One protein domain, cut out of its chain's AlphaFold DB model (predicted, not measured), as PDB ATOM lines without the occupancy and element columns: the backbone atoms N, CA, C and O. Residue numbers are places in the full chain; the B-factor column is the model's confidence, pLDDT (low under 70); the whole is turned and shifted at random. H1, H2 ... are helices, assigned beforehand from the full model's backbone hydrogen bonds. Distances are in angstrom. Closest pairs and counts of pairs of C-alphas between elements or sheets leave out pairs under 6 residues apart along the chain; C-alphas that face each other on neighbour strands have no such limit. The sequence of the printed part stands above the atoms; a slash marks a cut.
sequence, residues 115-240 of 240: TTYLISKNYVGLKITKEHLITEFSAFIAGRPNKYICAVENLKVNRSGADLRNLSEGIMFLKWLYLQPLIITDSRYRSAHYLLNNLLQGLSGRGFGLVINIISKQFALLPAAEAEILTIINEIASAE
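What this domain is: This is residues 115 to 240 of the 240 residues of an uncharacterized protein of Mucilaginibacter frigoritolerans (UniProt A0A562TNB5). Three helical hairpins are stacked side to side: the long, nearly aligned pair H4 and H5 makes the middle layer, the shorter pair H2 and H3 packs on one side of it, and H6 and H7 cross it on the other side. Small H1 sits at the far end of the stack, beyond H2 and H3. The printed part has 126 residues with seven named helices, H1 to H7 in order along the chain, and no named strand, and its class is all helix. The whole is compact, with a radius of gyration of the C-alphas of 13.8 A, and rounded, spanning 35 by 34 by 25 A.

Where its parts are: Find C-alpha 115 at (127.402, 132.995, 96.915), where H1 begins; it runs through residues 115 to 120. H2 follows at residues 130 to 141, 16.1 A from first to last C-alpha, and then the short H3 at residues 148 to 153. Look next at C-alpha 164 at (130.672, 145.012, 108.815), from which H4 runs 22.9 A to residue 179. H5 takes residues 185 to 200 over 21.9 A, and H6 takes residues 205 to 219 over 21.3 A. H7, residues 223 to 239, is the longest helix; it covers 24.7 A and ends at C-alpha 239 at (148.094, 135.681, 121.539).

How they stand to each other: Begin with the hub, H4 and H5, which touch three other helices each. They form a hairpin at a shallow tilt of 7 degrees, opposite ways, and their closest C-alphas, of Leu 167 and Leu 199, are 6.4 A apart. H2 touches H4 with residues 130 to 134 alone, at a steep tilt of 47 degrees; the closest C-alphas are those of Lys 130 and Glu 169, 5.0 A apart. H2 and H3 form a hairpin, closest at C-alphas Glu 136 and Tyr 148, 4.8 A. H3 and H5 only just touch, with 3 pairs of C-alphas within 8 A, the closest being Glu 153 and Asn 198 at 6.3 A. H1 is close to H3 but not clearly touching, with the C-alphas of Ile 119 and Ala 151 at 6.2 A. Look then to the other hairpin, H6 and H7, at a shallow tilt of 17 degrees, with the closest C-alphas, of Phe 219 and Glu 226, 5.6 A apart. H6 touches H4 with residues 214 to 219 alone, at a steep tilt of 40 degrees, closest at C-alphas Ile 171 and Ile 215, 6.9 A. H7 touches H5 with residues 229 to 236 alone, at a steep tilt of 54 degrees, closest at C-alphas His 193 and Ile 232, 6.2 A. H2 and H6 are apart, and so are H3 and H7. In all seven helices every backbone O i to N i+4 pair is within hydrogen-bond range.

The domain as a whole: The two C-alphas farthest apart are those of Arg 144 and Arg 206, 38.2 A. The printed part has no cut and no long link; the links from H4 through H7 are tight. Look for low confidence at residues 160 to 162 and at residue 240, the chain's last, where pLDDT is under 70; the mean of the printed part is 90.3.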
ATOM      1  N   THR A 115     126.615 133.112  95.685       91.56
ATOM      2  CA  THR A 115     127.402 132.995  96.915       91.56
ATOM      3  C   THR A 115     127.677 131.529  97.246       91.56
ATOM      4  O   THR A 115     128.842 131.166  97.425       91.56
ATOM      5  N   THR A 116     126.665 130.655  97.228       92.81
ATOM      6  CA  THR A 116     126.864 129.212  97.459       92.81
ATOM      7  C   THR A 116     127.760 128.591  96.392       92.81
ATOM      8  O   THR A 116     128.674 127.821  96.708       92.81
ATOM      9  N   TYR A 117     127.571 128.960  95.121       94.06
ATOM     10  CA  TYR A 117     128.450 128.495  94.051       94.06
ATOM     11  C   TYR A 117     129.907 128.908  94.293       94.06
ATOM     12  O   TYR A 117     130.805 128.069  94.221       94.06
ATOM     13  N   LEU A 118     130.160 130.171  94.630       93.75
ATOM     14  CA  LEU A 118     131.505 130.689  94.872       93.75
ATOM     15  C   LEU A 118     132.155 130.051  96.113       93.75
ATOM     16  O   LEU A 118     133.332 129.686  96.056       93.75
ATOM     17  N   ILE A 119     131.394 129.803  97.185       93.25
ATOM     18  CA  ILE A 119     131.855 129.027  98.351       93.25
ATOM     19  C   ILE A 119     132.275 127.613  97.923       93.25
ATOM     20  O   ILE A 119     133.361 127.155  98.284       93.25
ATOM     21  N   SER A 120     131.480 126.942  97.078       93.00
ATOM     22  CA  SER A 120     131.809 125.605  96.552       93.00
ATOM     23  C   SER A 120     133.136 125.570  95.777       93.00
ATOM     24  O   SER A 120     133.818 124.540  95.736       93.00
ATOM     25  N   LYS A 121     133.525 126.714  95.200       92.62
ATOM     26  CA  LYS A 121     134.771 126.938  94.457       92.62
ATOM     27  C   LYS A 121     135.895 127.552  95.305       92.62
ATOM     28  O   LYS A 121     136.931 127.904  94.753       92.62
ATOM     29  N   ASN A 122     135.738 127.609  96.631       90.62
ATOM     30  CA  ASN A 122     136.708 128.148  97.593       90.62
ATOM     31  C   ASN A 122     137.029 129.646  97.413       90.62
ATOM     32  O   ASN A 122     138.133 130.076  97.750       90.62
ATOM     33  N   TYR A 123     136.098 130.447  96.889       89.50
ATOM     34  CA  TYR A 123     136.299 131.895  96.836       89.50
ATOM     35  C   TYR A 123     136.258 132.515  98.238       89.50
ATOM     36  O   TYR A 123     135.532 132.065  99.130       89.50
ATOM     37  N   VAL A 124     137.046 133.576  98.404       86.00
ATOM     38  CA  VAL A 124     137.127 134.392  99.621       86.00
ATOM     39  C   VAL A 124     136.784 135.852  99.307       86.00
ATOM     40  O   VAL A 124     136.908 136.280  98.161       86.00
ATOM     41  N   GLY A 125     136.372 136.621 100.318       82.44
ATOM     42  CA  GLY A 125     135.925 138.012 100.149       82.44
ATOM     43  C   GLY A 125     134.464 138.154  99.697       82.44
ATOM     44  O   GLY A 125     134.090 139.180  99.140       82.44
ATOM     45  N   LEU A 126     133.651 137.120  99.918       88.81
ATOM     46  CA  LEU A 126     132.222 137.064  99.617       88.81
ATOM     47  C   LEU A 126     131.384 137.695 100.737       88.81
ATOM     48  O   LEU A 126     131.773 137.684 101.909       88.81
ATOM     49  N   LYS A 127     130.188 138.170 100.393       89.31
ATOM     50  CA  LYS A 127     129.162 138.629 101.335       89.31
ATOM     51  C   LYS A 127     128.363 137.441 101.855       89.31
ATOM     52  O   LYS A 127     127.288 137.110 101.358       89.31
ATOM     53  N   ILE A 128     128.912 136.786 102.870       91.69
ATOM     54  CA  ILE A 128     128.320 135.584 103.449       91.69
ATOM     55  C   ILE A 128     127.205 135.923 104.452       91.69
ATOM     56  O   ILE A 128     127.276 136.929 105.151       91.69
ATOM     57  N   THR A 129     126.183 135.068 104.538       94.19
ATOM     58  CA  THR A 129     125.100 135.167 105.523       94.19
ATOM     59  C   THR A 129     125.211 134.042 106.545       94.19
ATOM     60  O   THR A 129     125.896 133.036 106.316       94.19
ATOM     61  N   LYS A 130     124.501 134.168 107.668       95.81
ATOM     62  CA  LYS A 130     124.409 133.098 108.666       95.81
ATOM     63  C   LYS A 130     123.884 131.788 108.066       95.81
ATOM     64  O   LYS A 130     124.327 130.731 108.490       95.81
ATOM     65  N   GLU A 131     122.984 131.823 107.080       96.69
ATOM     66  CA  GLU A 131     122.424 130.618 106.448       96.69
ATOM     67  C   GLU A 131     123.490 129.821 105.692       96.69
ATOM     68  O   GLU A 131     123.519 128.593 105.800       96.69
ATOM     69  N   HIS A 132     124.399 130.501 104.986       95.81
ATOM     70  CA  HIS A 132     125.530 129.846 104.326       95.81
ATOM     71  C   HIS A 132     126.439 129.161 105.360       95.81
ATOM     72  O   HIS A 132     126.806 127.999 105.190       95.81
ATOM     73  N   LEU A 133     126.739 129.839 106.476       96.62
ATOM     74  CA  LEU A 133     127.534 129.267 107.569       96.62
ATOM     75  C   LEU A 133     126.841 128.062 108.216       96.62
ATOM     76  O   LEU A 133     127.484 127.037 108.419       96.62
ATOM     77  N   ILE A 134     125.536 128.152 108.497       96.69
ATOM     78  CA  ILE A 134     124.738 127.052 109.061       96.69
ATOM     79  C   ILE A 134     124.749 125.846 108.128       96.69
ATOM     80  O   ILE A 134     124.931 124.723 108.595       96.69
ATOM     81  N   THR A 135     124.558 126.064 106.827       96.25
ATOM     82  CA  THR A 135     124.508 124.992 105.827       96.25
ATOM     83  C   THR A 135     125.829 124.230 105.789       96.25
ATOM     84  O   THR A 135     125.850 123.009 105.964       96.25
ATOM     85  N   GLU A 136     126.941 124.952 105.657       96.25
ATOM     86  CA  GLU A 136     128.271 124.347 105.591       96.25
ATOM     87  C   GLU A 136     128.692 123.717 106.923       96.25
ATOM     88  O   GLU A 136     129.258 122.624 106.947       96.25
ATOM     89  N   PHE A 137     128.364 124.356 108.047       96.06
ATOM     90  CA  PHE A 137     128.642 123.814 109.373       96.06
ATOM     91  C   PHE A 137     127.832 122.546 109.661       96.06
ATOM     92  O   PHE A 137     128.362 121.574 110.193       96.06
ATOM     93  N   SER A 138     126.556 122.516 109.273       94.88
ATOM     94  CA  SER A 138     125.696 121.338 109.439       94.88
ATOM     95  C   SER A 138     126.203 120.154 108.615       94.88
ATOM     96  O   SER A 138     126.162 119.011 109.072       94.88
ATOM     97  N   ALA A 139     126.718 120.414 107.411       94.94
ATOM     98  CA  ALA A 139     127.389 119.399 106.609       94.94
ATOM     99  C   ALA A 139     128.699 118.933 107.274       94.94
ATOM    100  O   ALA A 139     128.938 117.727 107.347       94.94
ATOM    101  N   PHE A 140     129.487 119.859 107.828       94.50
ATOM    102  CA  PHE A 140     130.725 119.570 108.557       94.50
ATOM    103  C   PHE A 140     130.509 118.638 109.756       94.50
ATOM    104  O   PHE A 140     131.130 117.578 109.819       94.50
ATOM    105  N   ILE A 141     129.582 118.963 110.661       93.19
ATOM    106  CA  ILE A 141     129.300 118.123 111.841       93.19
ATOM    107  C   ILE A 141     128.689 116.767 111.470       93.19
ATOM    108  O   ILE A 141     128.850 115.795 112.202       93.19
ATOM    109  N   ALA A 142     128.002 116.683 110.328       92.19
ATOM    110  CA  ALA A 142     127.424 115.442 109.822       92.19
ATOM    111  C   ALA A 142     128.430 114.574 109.041       92.19
ATOM    112  O   ALA A 142     128.025 113.562 108.472       92.19
ATOM    113  N   GLY A 143     129.703 114.981 108.944       91.56
ATOM    114  CA  GLY A 143     130.722 114.273 108.162       91.56
ATOM    115  C   GLY A 143     130.455 114.273 106.652       91.56
ATOM    116  O   GLY A 143     130.969 113.419 105.931       91.56
ATOM    117  N   ARG A 144     129.630 115.203 106.159       95.19
ATOM    118  CA  ARG A 144     129.312 115.356 104.735       95.19
ATOM    119  C   ARG A 144     130.320 116.289 104.052       95.19
ATOM    120  O   ARG A 144     130.931 117.128 104.725       95.19
ATOM    121  N   PRO A 145     130.490 116.186 102.718       93.56
ATOM    122  CA  PRO A 145     131.267 117.158 101.957       93.56
ATOM    123  C   PRO A 145     130.793 118.579 102.262       93.56
ATOM    124  O   PRO A 145     129.598 118.859 102.196       93.56
ATOM    125  N   ASN A 146     131.731 119.444 102.632       94.94
ATOM    126  CA  ASN A 146     131.452 120.805 103.070       94.94
ATOM    127  C   ASN A 146     132.627 121.732 102.740       94.94
ATOM    128  O   ASN A 146     133.722 121.297 102.366       94.94
ATOM    129  N   LYS A 147     132.376 123.023 102.908       95.56
ATOM    130  CA  LYS A 147     133.285 124.148 102.716       95.56
ATOM    131  C   LYS A 147     133.284 125.067 103.932       95.56
ATOM    132  O   LYS A 147     133.566 126.251 103.790       95.56
ATOM    133  N   TYR A 148     133.017 124.535 105.128       95.12
ATOM    134  CA  TYR A 148     132.877 125.333 106.350       95.12
ATOM    135  C   TYR A 148     134.106 126.205 106.636       95.12
ATOM    136  O   TYR A 148     133.972 127.403 106.861       95.12
ATOM    137  N   ILE A 149     135.309 125.634 106.534       92.75
ATOM    138  CA  ILE A 149     136.574 126.367 106.710       92.75
ATOM    139  C   ILE A 149     136.649 127.544 105.723       92.75
ATOM    140  O   ILE A 149     136.861 128.684 106.125       92.75
ATOM    141  N   CYS A 150     136.388 127.304 104.434       91.56
ATOM    142  CA  CYS A 150     136.381 128.359 103.417       91.56
ATOM    143  C   CYS A 150     135.278 129.404 103.655       91.56
ATOM    144  O   CYS A 150     135.501 130.595 103.452       91.56
ATOM    145  N   ALA A 151     134.097 128.983 104.104       93.94
ATOM    146  CA  ALA A 151     132.986 129.869 104.430       93.94
ATOM    147  C   ALA A 151     133.346 130.809 105.594       93.94
ATOM    148  O   ALA A 151     133.125 132.012 105.504       93.94
ATOM    149  N   VAL A 152     133.987 130.298 106.646       93.81
ATOM    150  CA  VAL A 152     134.444 131.103 107.790       93.81
ATOM    151  C   VAL A 152     135.567 132.071 107.400       93.81
ATOM    152  O   VAL A 152     135.591 133.203 107.878       93.81
ATOM    153  N   GLU A 153     136.450 131.698 106.474       91.06
ATOM    154  CA  GLU A 153     137.505 132.590 105.965       91.06
ATOM    155  C   GLU A 153     136.954 133.860 105.279       91.06
ATOM    156  O   GLU A 153     137.670 134.858 105.166       91.06
ATOM    157  N   ASN A 154     135.684 133.855 104.849       89.44
ATOM    158  CA  ASN A 154     134.995 135.029 104.303       89.44
ATOM    159  C   ASN A 154     134.579 136.053 105.374       89.44
ATOM    160  O   ASN A 154     134.229 137.186 105.041       89.44
ATOM    161  N   LEU A 155     134.643 135.691 106.658       90.75
ATOM    162  CA  LEU A 155     134.331 136.589 107.772       90.75
ATOM    163  C   LEU A 155     135.476 137.545 108.118       90.75
ATOM    164  O   LEU A 155     135.245 138.548 108.790       90.75
ATOM    165  N   LYS A 156     136.693 137.259 107.641       88.00
ATOM    166  CA  LYS A 156     137.880 138.076 107.905       88.00
ATOM    167  C   LYS A 156     137.721 139.473 107.325       88.00
ATOM    168  O   LYS A 156     137.582 139.648 106.111       88.00
ATOM    169  N   VAL A 157     137.846 140.479 108.182       80.94
ATOM    170  CA  VAL A 157     137.647 141.893 107.825       80.94
ATOM    171  C   VAL A 157     138.657 142.360 106.776       80.94
ATOM    172  O   VAL A 157     138.316 143.103 105.855       80.94
ATOM    173  N   ASN A 158     139.893 141.863 106.851       75.25
ATOM    174  CA  ASN A 158     140.943 142.168 105.877       75.25
ATOM    175  C   ASN A 158     140.731 141.530 104.486       75.25
ATOM    176  O   ASN A 158     141.482 141.850 103.560       75.25
ATOM    177  N   ARG A 159     139.740 140.639 104.333       73.62
ATOM    178  CA  ARG A 159     139.360 139.995 103.064       73.62
ATOM    179  C   ARG A 159     138.015 140.467 102.532       73.62
ATOM    180  O   ARG A 159     137.843 140.501 101.322       73.62
ATOM    181  N   SER A 160     137.091 140.863 103.403       65.56
ATOM    182  CA  SER A 160     135.768 141.373 103.022       65.56
ATOM    183  C   SER A 160     135.747 142.877 102.711       65.56
ATOM    184  O   SER A 160     134.675 143.465 102.605       65.56
ATOM    185  N   GLY A 161     136.909 143.535 102.603       64.50
ATOM    186  CA  GLY A 161     136.978 144.985 102.379       64.50
ATOM    187  C   GLY A 161     136.392 145.796 103.541       64.50
ATOM    188  O   GLY A 161     135.810 146.854 103.317       64.50
ATOM    189  N   ALA A 162     136.522 145.284 104.768       64.56
ATOM    190  CA  ALA A 162     135.909 145.825 105.977       64.56
ATOM    191  C   ALA A 162     134.366 145.861 105.979       64.56
ATOM    192  O   ALA A 162     133.768 146.693 106.664       64.56
ATOM    193  N   ASP A 163     133.708 144.941 105.260       72.12
ATOM    194  CA  ASP A 163     132.250 144.808 105.316       72.12
ATOM    195  C   ASP A 163     131.795 144.331 106.708       72.12
ATOM    196  O   ASP A 163     131.925 143.159 107.078       72.12
ATOM    197  N   LEU A 164     131.233 145.263 107.484       80.50
ATOM    198  CA  LEU A 164     130.672 145.012 108.815       80.50
ATOM    199  C   LEU A 164     129.461 144.069 108.780       80.50
ATOM    200  O   LEU A 164     129.077 143.527 109.819       80.50
ATOM    201  N   ARG A 165     128.853 143.839 107.608       86.31
ATOM    202  CA  ARG A 165     127.762 142.877 107.465       86.31
ATOM    203  C   ARG A 165     128.235 141.462 107.764       86.31
ATOM    204  O   ARG A 165     127.591 140.789 108.561       86.31
ATOM    205  N   ASN A 166     129.374 141.042 107.209       89.44
ATOM    206  CA  ASN A 166     129.929 139.711 107.470       89.44
ATOM    207  C   ASN A 166     130.191 139.509 108.968       89.44
ATOM    208  O   ASN A 166     129.925 138.439 109.508       89.44
ATOM    209  N   LEU A 167     130.629 140.564 109.661       88.56
ATOM    210  CA  LEU A 167     130.827 140.542 111.107       88.56
ATOM    211  C   LEU A 167     129.519 140.277 111.866       88.56
ATOM    212  O   LEU A 167     129.468 139.411 112.738       88.56
ATOM    213  N   SER A 168     128.443 140.980 111.502       90.88
ATOM    214  CA  SER A 168     127.114 140.753 112.078       90.88
ATOM    215  C   SER A 168     126.604 139.335 111.802       90.88
ATOM    216  O   SER A 168     126.116 138.673 112.716       90.88
ATOM    217  N   GLU A 169     126.740 138.846 110.569       94.62
ATOM    218  CA  GLU A 169     126.307 137.502 110.163       94.62
ATOM    219  C   GLU A 169     127.085 136.406 110.910       94.62
ATOM    220  O   GLU A 169     126.492 135.437 111.390       94.62
ATOM    221  N   GLY A 170     128.393 136.597 111.111       94.56
ATOM    222  CA  GLY A 170     129.220 135.715 111.932       94.56
ATOM    223  C   GLY A 170     128.784 135.684 113.399       94.56
ATOM    224  O   GLY A 170     128.664 134.607 113.977       94.56
ATOM    225  N   ILE A 171     128.459 136.833 114.002       95.12
ATOM    226  CA  ILE A 171     127.945 136.882 115.384       95.12
ATOM    227  C   ILE A 171     126.554 136.235 115.483       95.12
ATOM    228  O   ILE A 171     126.259 135.536 116.455       95.12
ATOM    229  N   MET A 172     125.693 136.408 114.476       96.00
ATOM    230  CA  MET A 172     124.398 135.725 114.424       96.00
ATOM    231  C   MET A 172     124.558 134.206 114.313       96.00
ATOM    232  O   MET A 172     123.825 133.468 114.975       96.00
ATOM    233  N   PHE A 173     125.527 133.735 113.526       97.19
ATOM    234  CA  PHE A 173     125.886 132.321 113.460       97.19
ATOM    235  C   PHE A 173     126.440 131.805 114.795       97.19
ATOM    236  O   PHE A 173     126.014 130.749 115.259       97.19
ATOM    237  N   LEU A 174     127.302 132.572 115.469       96.94
ATOM    238  CA  LEU A 174     127.788 132.243 116.812       96.94
ATOM    239  C   LEU A 174     126.623 132.087 117.795       96.94
ATOM    240  O   LEU A 174     126.545 131.110 118.529       96.94
ATOM    241  N   LYS A 175     125.657 133.008 117.776       96.31
ATOM    242  CA  LYS A 175     124.464 132.902 118.624       96.31
ATOM    243  C   LYS A 175     123.651 131.653 118.301       96.31
ATOM    244  O   LYS A 175     123.226 130.954 119.216       96.31
ATOM    245  N   TRP A 176     123.464 131.349 117.017       96.12
ATOM    246  CA  TRP A 176     122.811 130.113 116.592       96.12
ATOM    247  C   TRP A 176     123.539 128.873 117.130       96.12
ATOM    248  O   TRP A 176     122.871 127.988 117.660       96.12
ATOM    249  N   LEU A 177     124.877 128.851 117.077       95.81
ATOM    250  CA  LEU A 177     125.727 127.767 117.581       95.81
ATOM    251  C   LEU A 177     125.483 127.498 119.077       95.81
ATOM    252  O   LEU A 177     125.326 126.347 119.476       95.81
ATOM    253  N   TYR A 178     125.399 128.548 119.900       94.81
ATOM    254  CA  TYR A 178     125.129 128.418 121.341       94.81
ATOM    255  C   TYR A 178     123.683 128.046 121.676       94.81
ATOM    256  O   TYR A 178     123.428 127.509 122.752       94.81
ATOM    257  N   LEU A 179     122.749 128.288 120.758       94.44
ATOM    258  CA  LEU A 179     121.353 127.876 120.896       94.44
ATOM    259  C   LEU A 179     121.101 126.432 120.442       94.44
ATOM    260  O   LEU A 179     120.015 125.917 120.695       94.44
ATOM    261  N   GLN A 180     122.059 125.771 119.784       93.88
ATOM    262  CA  GLN A 180     121.881 124.388 119.344       93.88
ATOM    263  C   GLN A 180     122.153 123.398 120.489       93.88
ATOM    264  O   GLN A 180     123.300 123.264 120.917       93.88
ATOM    265  N   PRO A 181     121.145 122.630 120.947       86.38
ATOM    266  CA  PRO A 181     121.320 121.689 122.055       86.38
ATOM    267  C   PRO A 181     122.123 120.441 121.664       86.38
ATOM    268  O   PRO A 181     122.664 119.761 122.528       86.38
ATOM    269  N   LEU A 182     122.201 120.128 120.366       87.62
ATOM    270  CA  LEU A 182     122.870 118.929 119.851       87.62
ATOM    271  C   LEU A 182     124.394 119.082 119.722       87.62
ATOM    272  O   LEU A 182     125.091 118.100 119.476       87.62
ATOM    273  N   ILE A 183     124.921 120.299 119.867       87.44
ATOM    274  CA  ILE A 183     126.354 120.565 119.743       87.44
ATOM    275  C   ILE A 183     126.997 120.430 121.122       87.44
ATOM    276  O   ILE A 183     126.749 121.226 122.026       87.44
ATOM    277  N   ILE A 184     127.847 119.414 121.265       88.00
ATOM    278  CA  ILE A 184     128.578 119.113 122.502       88.00
ATOM    279  C   ILE A 184     129.491 120.292 122.873       88.00
ATOM    280  O   ILE A 184     130.106 120.898 121.997       88.00
ATOM    281  N   THR A 185     129.625 120.574 124.173       85.50
ATOM    282  CA  THR A 185     130.370 121.719 124.726       85.50
ATOM    283  C   THR A 185     131.770 121.898 124.133       85.50
ATOM    284  O   THR A 185     132.079 122.989 123.670       85.50
ATOM    285  N   ASP A 186     132.592 120.845 124.071       87.81
ATOM    286  CA  ASP A 186     133.956 120.937 123.515       87.81
ATOM    287  C   ASP A 186     133.944 121.284 122.013       87.81
ATOM    288  O   ASP A 186     134.639 122.193 121.561       87.81
ATOM    289  N   SER A 187     133.073 120.637 121.230       88.44
ATOM    290  CA  SER A 187     132.920 120.943 119.800       88.44
ATOM    291  C   SER A 187     132.408 122.365 119.567       88.44
ATOM    292  O   SER A 187     132.821 123.021 118.606       88.44
ATOM    293  N   ARG A 188     131.507 122.846 120.431       94.06
ATOM    294  CA  ARG A 188     130.986 124.212 120.390       94.06
ATOM    295  C   ARG A 188     132.091 125.218 120.681       94.06
ATOM    296  O   ARG A 188     132.283 126.115 119.868       94.06
ATOM    297  N   TYR A 189     132.835 125.029 121.768       92.88
ATOM    298  CA  TYR A 189     133.929 125.911 122.166       92.88
ATOM    299  C   TYR A 189     134.995 126.010 121.066       92.88
ATOM    300  O   TYR A 189     135.338 127.108 120.636       92.88
ATOM    301  N   ARG A 190     135.434 124.877 120.497       92.94
ATOM    302  CA  ARG A 190     136.397 124.871 119.378       92.94
ATOM    303  C   ARG A 190     135.872 125.604 118.144       92.94
ATOM    304  O   ARG A 190     136.614 126.340 117.498       92.94
ATOM    305  N   SER A 191     134.593 125.419 117.818       93.94
ATOM    306  CA  SER A 191     133.964 126.082 116.669       93.94
ATOM    307  C   SER A 191     133.811 127.585 116.895       93.94
ATOM    308  O   SER A 191     134.080 128.362 115.982       93.94
ATOM    309  N   ALA A 192     133.436 127.995 118.109       95.62
ATOM    310  CA  ALA A 192     133.369 129.390 118.526       95.62
ATOM    311  C   ALA A 192     134.752 130.048 118.477       95.62
ATOM    312  O   ALA A 192     134.895 131.107 117.873       95.62
ATOM    313  N   HIS A 193     135.781 129.387 119.013       95.38
ATOM    314  CA  HIS A 193     137.163 129.856 118.956       95.38
ATOM    315  C   HIS A 193     137.650 130.013 117.516       95.38
ATOM    316  O   HIS A 193     138.206 131.050 117.156       95.38
ATOM    317  N   TYR A 194     137.410 129.022 116.654       94.94
ATOM    318  CA  TYR A 194     137.778 129.120 115.243       94.94
ATOM    319  C   TYR A 194     137.054 130.280 114.545       94.94
ATOM    320  O   TYR A 194     137.687 131.077 113.852       94.94
ATOM    321  N   LEU A 195     135.744 130.417 114.756       95.38
ATOM    322  CA  LEU A 195     134.944 131.493 114.176       95.38
ATOM    323  C   LEU A 195     135.418 132.877 114.639       95.38
ATOM    324  O   LEU A 195     135.611 133.764 113.809       95.38
ATOM    325  N   LEU A 196     135.626 133.060 115.946       94.38
ATOM    326  CA  LEU A 196     136.053 134.326 116.544       94.38
ATOM    327  C   LEU A 196     137.458 134.714 116.088       94.38
ATOM    328  O   LEU A 196     137.662 135.861 115.707       94.38
ATOM    329  N   ASN A 197     138.388 133.761 116.010       93.00
ATOM    330  CA  ASN A 197     139.725 134.016 115.474       93.00
ATOM    331  C   ASN A 197     139.666 134.556 114.034       93.00
ATOM    332  O   ASN A 197     140.375 135.491 113.678       93.00
ATOM    333  N   ASN A 198     138.767 134.019 113.204       91.88
ATOM    334  CA  ASN A 198     138.568 134.515 111.842       91.88
ATOM    335  C   ASN A 198     137.849 135.874 111.799       91.88
ATOM    336  O   ASN A 198     138.225 136.732 111.008       91.88
ATOM    337  N   LEU A 199     136.837 136.087 112.642       90.69
ATOM    338  CA  LEU A 199     136.102 137.355 112.722       90.69
ATOM    339  C   LEU A 199     136.984 138.521 113.179       90.69
ATOM    340  O   LEU A 199     136.836 139.636 112.682       90.69
ATOM    341  N   LEU A 200     137.880 138.267 114.133       89.94
ATOM    342  CA  LEU A 200     138.747 139.285 114.721       89.94
ATOM    343  C   LEU A 200     139.956 139.606 113.835       89.94
ATOM    344  O   LEU A 200     140.518 140.698 113.928       89.94
ATOM    345  N   GLN A 201     140.318 138.702 112.922       88.12
ATOM    346  CA  GLN A 201     141.495 138.874 112.086       88.12
ATOM    347  C   GLN A 201     141.391 140.115 111.182       88.12
ATOM    348  O   GLN A 201     140.537 140.224 110.295       88.12
ATOM    349  N   GLY A 202     142.340 141.036 111.367       79.81
ATOM    350  CA  GLY A 202     142.415 142.289 110.617       79.81
ATOM    351  C   GLY A 202     141.576 143.433 111.192       79.81
ATOM    352  O   GLY A 202     141.465 144.472 110.539       79.81
ATOM    353  N   LEU A 203     140.995 143.275 112.387       84.81
ATOM    354  CA  LEU A 203     140.403 144.385 113.131       84.81
ATOM    355  C   LEU A 203     141.482 145.240 113.805       84.81
ATOM    356  O   LEU A 203     142.483 144.746 114.308       84.81
ATOM    357  N   SER A 204     141.240 146.550 113.867       82.38
ATOM    358  CA  SER A 204     141.981 147.437 114.775       82.38
ATOM    359  C   SER A 204     141.445 147.311 116.204       82.38
ATOM    360  O   SER A 204     140.312 146.869 116.391       82.38
ATOM    361  N   GLY A 205     142.172 147.800 117.217       78.81
ATOM    362  CA  GLY A 205     141.708 147.772 118.617       78.81
ATOM    363  C   GLY A 205     140.323 148.408 118.850       78.81
ATOM    364  O   GLY A 205     139.548 147.937 119.678       78.81
ATOM    365  N   ARG A 206     139.937 149.425 118.060       80.69
ATOM    366  CA  ARG A 206     138.560 149.969 118.081       80.69
ATOM    367  C   ARG A 206     137.527 148.968 117.551       80.69
ATOM    368  O   ARG A 206     136.407 148.922 118.051       80.69
ATOM    369  N   GLY A 207     137.905 148.173 116.553       82.88
ATOM    370  CA  GLY A 207     137.104 147.086 115.999       82.88
ATOM    371  C   GLY A 207     136.810 145.987 117.019       82.88
ATOM    372  O   GLY A 207     135.664 145.557 117.116       82.88
ATOM    373  N   PHE A 208     137.790 145.615 117.849       86.19
ATOM    374  CA  PHE A 208     137.577 144.676 118.960       86.19
ATOM    375  C   PHE A 208     136.490 145.168 119.923       86.19
ATOM    376  O   PHE A 208     135.557 144.431 120.239       86.19
ATOM    377  N   GLY A 209     136.544 146.444 120.323       87.06
ATOM    378  CA  GLY A 209     135.520 147.040 121.186       87.06
ATOM    379  C   GLY A 209     134.116 147.018 120.565       87.06
ATOM    380  O   GLY A 209     133.129 146.795 121.266       87.06
ATOM    381  N   LEU A 210     134.004 147.199 119.243       87.56
ATOM    382  CA  LEU A 210     132.726 147.065 118.535       87.56
ATOM    383  C   LEU A 210     132.192 145.630 118.585       87.56
ATOM    384  O   LEU A 210     131.008 145.444 118.857       87.56
ATOM    385  N   VAL A 211     133.049 144.630 118.369       90.12
ATOM    386  CA  VAL A 211     132.663 143.212 118.432       90.12
ATOM    387  C   VAL A 211     132.140 142.846 119.813       90.12
ATOM    388  O   VAL A 211     131.044 142.299 119.912       90.12
ATOM    389  N   ILE A 212     132.866 143.220 120.869       92.31
ATOM    390  CA  ILE A 212     132.457 142.986 122.261       92.31
ATOM    391  C   ILE A 212     131.078 143.603 122.523       92.31
ATOM    392  O   ILE A 212     130.172 142.917 122.987       92.31
ATOM    393  N   ASN A 213     130.871 144.864 122.133       91.44
ATOM    394  CA  ASN A 213     129.584 145.539 122.310       91.44
ATOM    395  C   ASN A 213     128.430 144.852 121.559       91.44
ATOM    396  O   ASN A 213     127.304 144.809 122.061       91.44
ATOM    397  N   ILE A 214     128.674 144.348 120.344       91.69
ATOM    398  CA  ILE A 214     127.653 143.626 119.576       91.69
ATOM    399  C   ILE A 214     127.349 142.284 120.244       91.69
ATOM    400  O   ILE A 214     126.177 141.935 120.373       91.69
ATOM    401  N   ILE A 215     128.370 141.561 120.709       94.25
ATOM    402  CA  ILE A 215     128.207 140.290 121.419       94.25
ATOM    403  C   ILE A 215     127.399 140.497 122.697       94.25
ATOM    404  O   ILE A 215     126.361 139.857 122.837       94.25
ATOM    405  N   SER A 216     127.759 141.449 123.558       93.81
ATOM    406  CA  SER A 216     126.998 141.714 124.784       93.81
ATOM    407  C   SER A 216     125.531 142.044 124.511       93.81
ATOM    408  O   SER A 216     124.633 141.556 125.193       93.81
ATOM    409  N   LYS A 217     125.237 142.793 123.442       93.69
ATOM    410  CA  LYS A 217     123.846 143.047 123.031       93.69
ATOM    411  C   LYS A 217     123.140 141.791 122.521       93.69
ATOM    412  O   LYS A 217     121.980 141.562 122.851       93.69
ATOM    413  N   GLN A 218     123.807 140.985 121.697       94.00
ATOM    414  CA  GLN A 218     123.209 139.790 121.097       94.00
ATOM    415  C   GLN A 218     123.023 138.650 122.105       94.00
ATOM    416  O   GLN A 218     122.079 137.866 121.956       94.00
ATOM    417  N   PHE A 219     123.872 138.576 123.127       96.25
ATOM    418  CA  PHE A 219     123.901 137.518 124.136       96.25
ATOM    419  C   PHE A 219     123.376 137.956 125.510       96.25
ATOM    420  O   PHE A 219     123.429 137.158 126.436       96.25
ATOM    421  N   ALA A 220     122.754 139.134 125.631       94.25
ATOM    422  CA  ALA A 220     122.201 139.643 126.893       94.25
ATOM    423  C   ALA A 220     121.242 138.670 127.621       94.25
ATOM    424  O   ALA A 220     121.092 138.729 128.837       94.25
ATOM    425  N   LEU A 221     120.579 137.771 126.882       94.75
ATOM    426  CA  LEU A 221     119.680 136.740 127.428       94.75
ATOM    427  C   LEU A 221     120.365 135.377 127.655       94.75
ATOM    428  O   LEU A 221     119.706 134.409 128.024       94.75
ATOM    429  N   LEU A 222     121.670 135.282 127.403       94.81
ATOM    430  CA  LEU A 222     122.499 134.078 127.485       94.81
ATOM    431  C   LEU A 222     123.813 134.389 128.237       94.81
ATOM    432  O   LEU A 222     124.893 134.225 127.668       94.81
ATOM    433  N   PRO A 223     123.760 134.807 129.517       93.12
ATOM    434  CA  PRO A 223     124.926 135.333 130.236       93.12
ATOM    435  C   PRO A 223     126.076 134.325 130.373       93.12
ATOM    436  O   PRO A 223     127.242 134.703 130.328       93.12
ATOM    437  N   ALA A 224     125.770 133.028 130.489       93.19
ATOM    438  CA  ALA A 224     126.796 131.985 130.519       93.19
ATOM    439  C   ALA A 224     127.536 131.856 129.173       93.19
ATOM    440  O   ALA A 224     128.753 131.699 129.152       93.19
ATOM    441  N   ALA A 225     126.808 131.956 128.055       93.81
ATOM    442  CA  ALA A 225     127.405 131.930 126.721       93.81
ATOM    443  C   ALA A 225     128.201 133.211 126.446       93.81
ATOM    444  O   ALA A 225     129.288 133.142 125.887       93.81
ATOM    445  N   GLU A 226     127.684 134.368 126.872       96.06
ATOM    446  CA  GLU A 226     128.406 135.637 126.787       96.06
ATOM    447  C   GLU A 226     129.752 135.556 127.514       96.06
ATOM    448  O   GLU A 226     130.778 135.875 126.920       96.06
ATOM    449  N   ALA A 227     129.765 135.076 128.762       94.62
ATOM    450  CA  ALA A 227     130.991 134.934 129.543       94.62
ATOM    451  C   ALA A 227     132.021 134.030 128.846       94.62
ATOM    452  O   ALA A 227     133.179 134.419 128.720       94.62
ATOM    453  N   GLU A 228     131.595 132.868 128.336       94.94
ATOM    454  CA  GLU A 228     132.468 131.945 127.598       94.94
ATOM    455  C   GLU A 228     133.056 132.604 126.338       94.94
ATOM    456  O   GLU A 228     134.259 132.529 126.096       94.94
ATOM    457  N   ILE A 229     132.230 133.312 125.565       96.00
ATOM    458  CA  ILE A 229     132.662 134.016 124.353       96.00
ATOM    459  C   ILE A 229     133.665 135.128 124.681       96.00
ATOM    460  O   ILE A 229     134.662 135.283 123.976       96.00
ATOM    461  N   LEU A 230     133.431 135.902 125.743       94.62
ATOM    462  CA  LEU A 230     134.350 136.958 126.168       94.62
ATOM    463  C   LEU A 230     135.693 136.387 126.636       94.62
ATOM    464  O   LEU A 230     136.731 136.981 126.346       94.62
ATOM    465  N   THR A 231     135.698 135.226 127.296       95.19
ATOM    466  CA  THR A 231     136.935 134.507 127.627       95.19
ATOM    467  C   THR A 231     137.720 134.152 126.366       95.19
ATOM    468  O   THR A 231     138.894 134.503 126.281       95.19
ATOM    469  N   ILE A 232     137.063 133.578 125.352       95.06
ATOM    470  CA  ILE A 232     137.703 133.235 124.070       95.06
ATOM    471  C   ILE A 232     138.296 134.478 123.387       95.06
ATOM    472  O   ILE A 232     139.404 134.437 122.858       95.06
ATOM    473  N   ILE A 233     137.581 135.606 123.396       93.25
ATOM    474  CA  ILE A 233     138.077 136.855 122.796       93.25
ATOM    475  C   ILE A 233     139.345 137.339 123.505       93.25
ATOM    476  O   ILE A 233     140.288 137.759 122.835       93.25
ATOM    477  N   ASN A 234     139.382 137.271 124.837       91.38
ATOM    478  CA  ASN A 234     140.559 137.661 125.611       91.38
ATOM    479  C   ASN A 234     141.749 136.726 125.353       91.38
ATOM    480  O   ASN A 234     142.875 137.204 125.242       91.38
ATOM    481  N   GLU A 235     141.505 135.420 125.217       92.88
ATOM    482  CA  GLU A 235     142.531 134.437 124.849       92.88
ATOM    483  C   GLU A 235     143.149 134.777 123.485       92.88
ATOM    484  O   GLU A 235     144.369 134.885 123.377       92.88
ATOM    485  N   ILE A 236     142.317 135.045 122.473       90.50
ATOM    486  CA  ILE A 236     142.776 135.431 121.128       90.50
ATOM    487  C   ILE A 236     143.566 136.746 121.172       90.50
ATOM    488  O   ILE A 236     144.650 136.823 120.605       90.50
ATOM    489  N   ALA A 237     143.060 137.761 121.877       85.56
ATOM    490  CA  ALA A 237     143.722 139.062 121.982       85.56
ATOM    491  C   ALA A 237     145.065 139.003 122.730       85.56
ATOM    492  O   ALA A 237     145.912 139.860 122.519       85.56
ATOM    493  N   SER A 238     145.259 138.016 123.612       83.06
ATOM    494  CA  SER A 238     146.522 137.812 124.333       83.06
ATOM    495  C   SER A 238     147.596 137.075 123.525       83.06
ATOM    496  O   SER A 238     148.754 137.045 123.939       83.06
ATOM    497  N   ALA A 239     147.209 136.456 122.405       75.69
ATOM    498  CA  ALA A 239     148.094 135.681 121.539       75.69
ATOM    499  C   ALA A 239     148.681 136.493 120.364       75.69
ATOM    500  O   ALA A 239     149.583 135.990 119.692       75.69
ATOM    501  N   GLU A 240     148.174 137.709 120.114       58.75
ATOM    502  CA  GLU A 240     148.691 138.685 119.131       58.75
ATOM    503  C   GLU A 240     149.682 139.673 119.764       58.75
ATOM    504  O   GLU A 240     150.678 140.007 119.079       58.75
TER     505      GLU A 240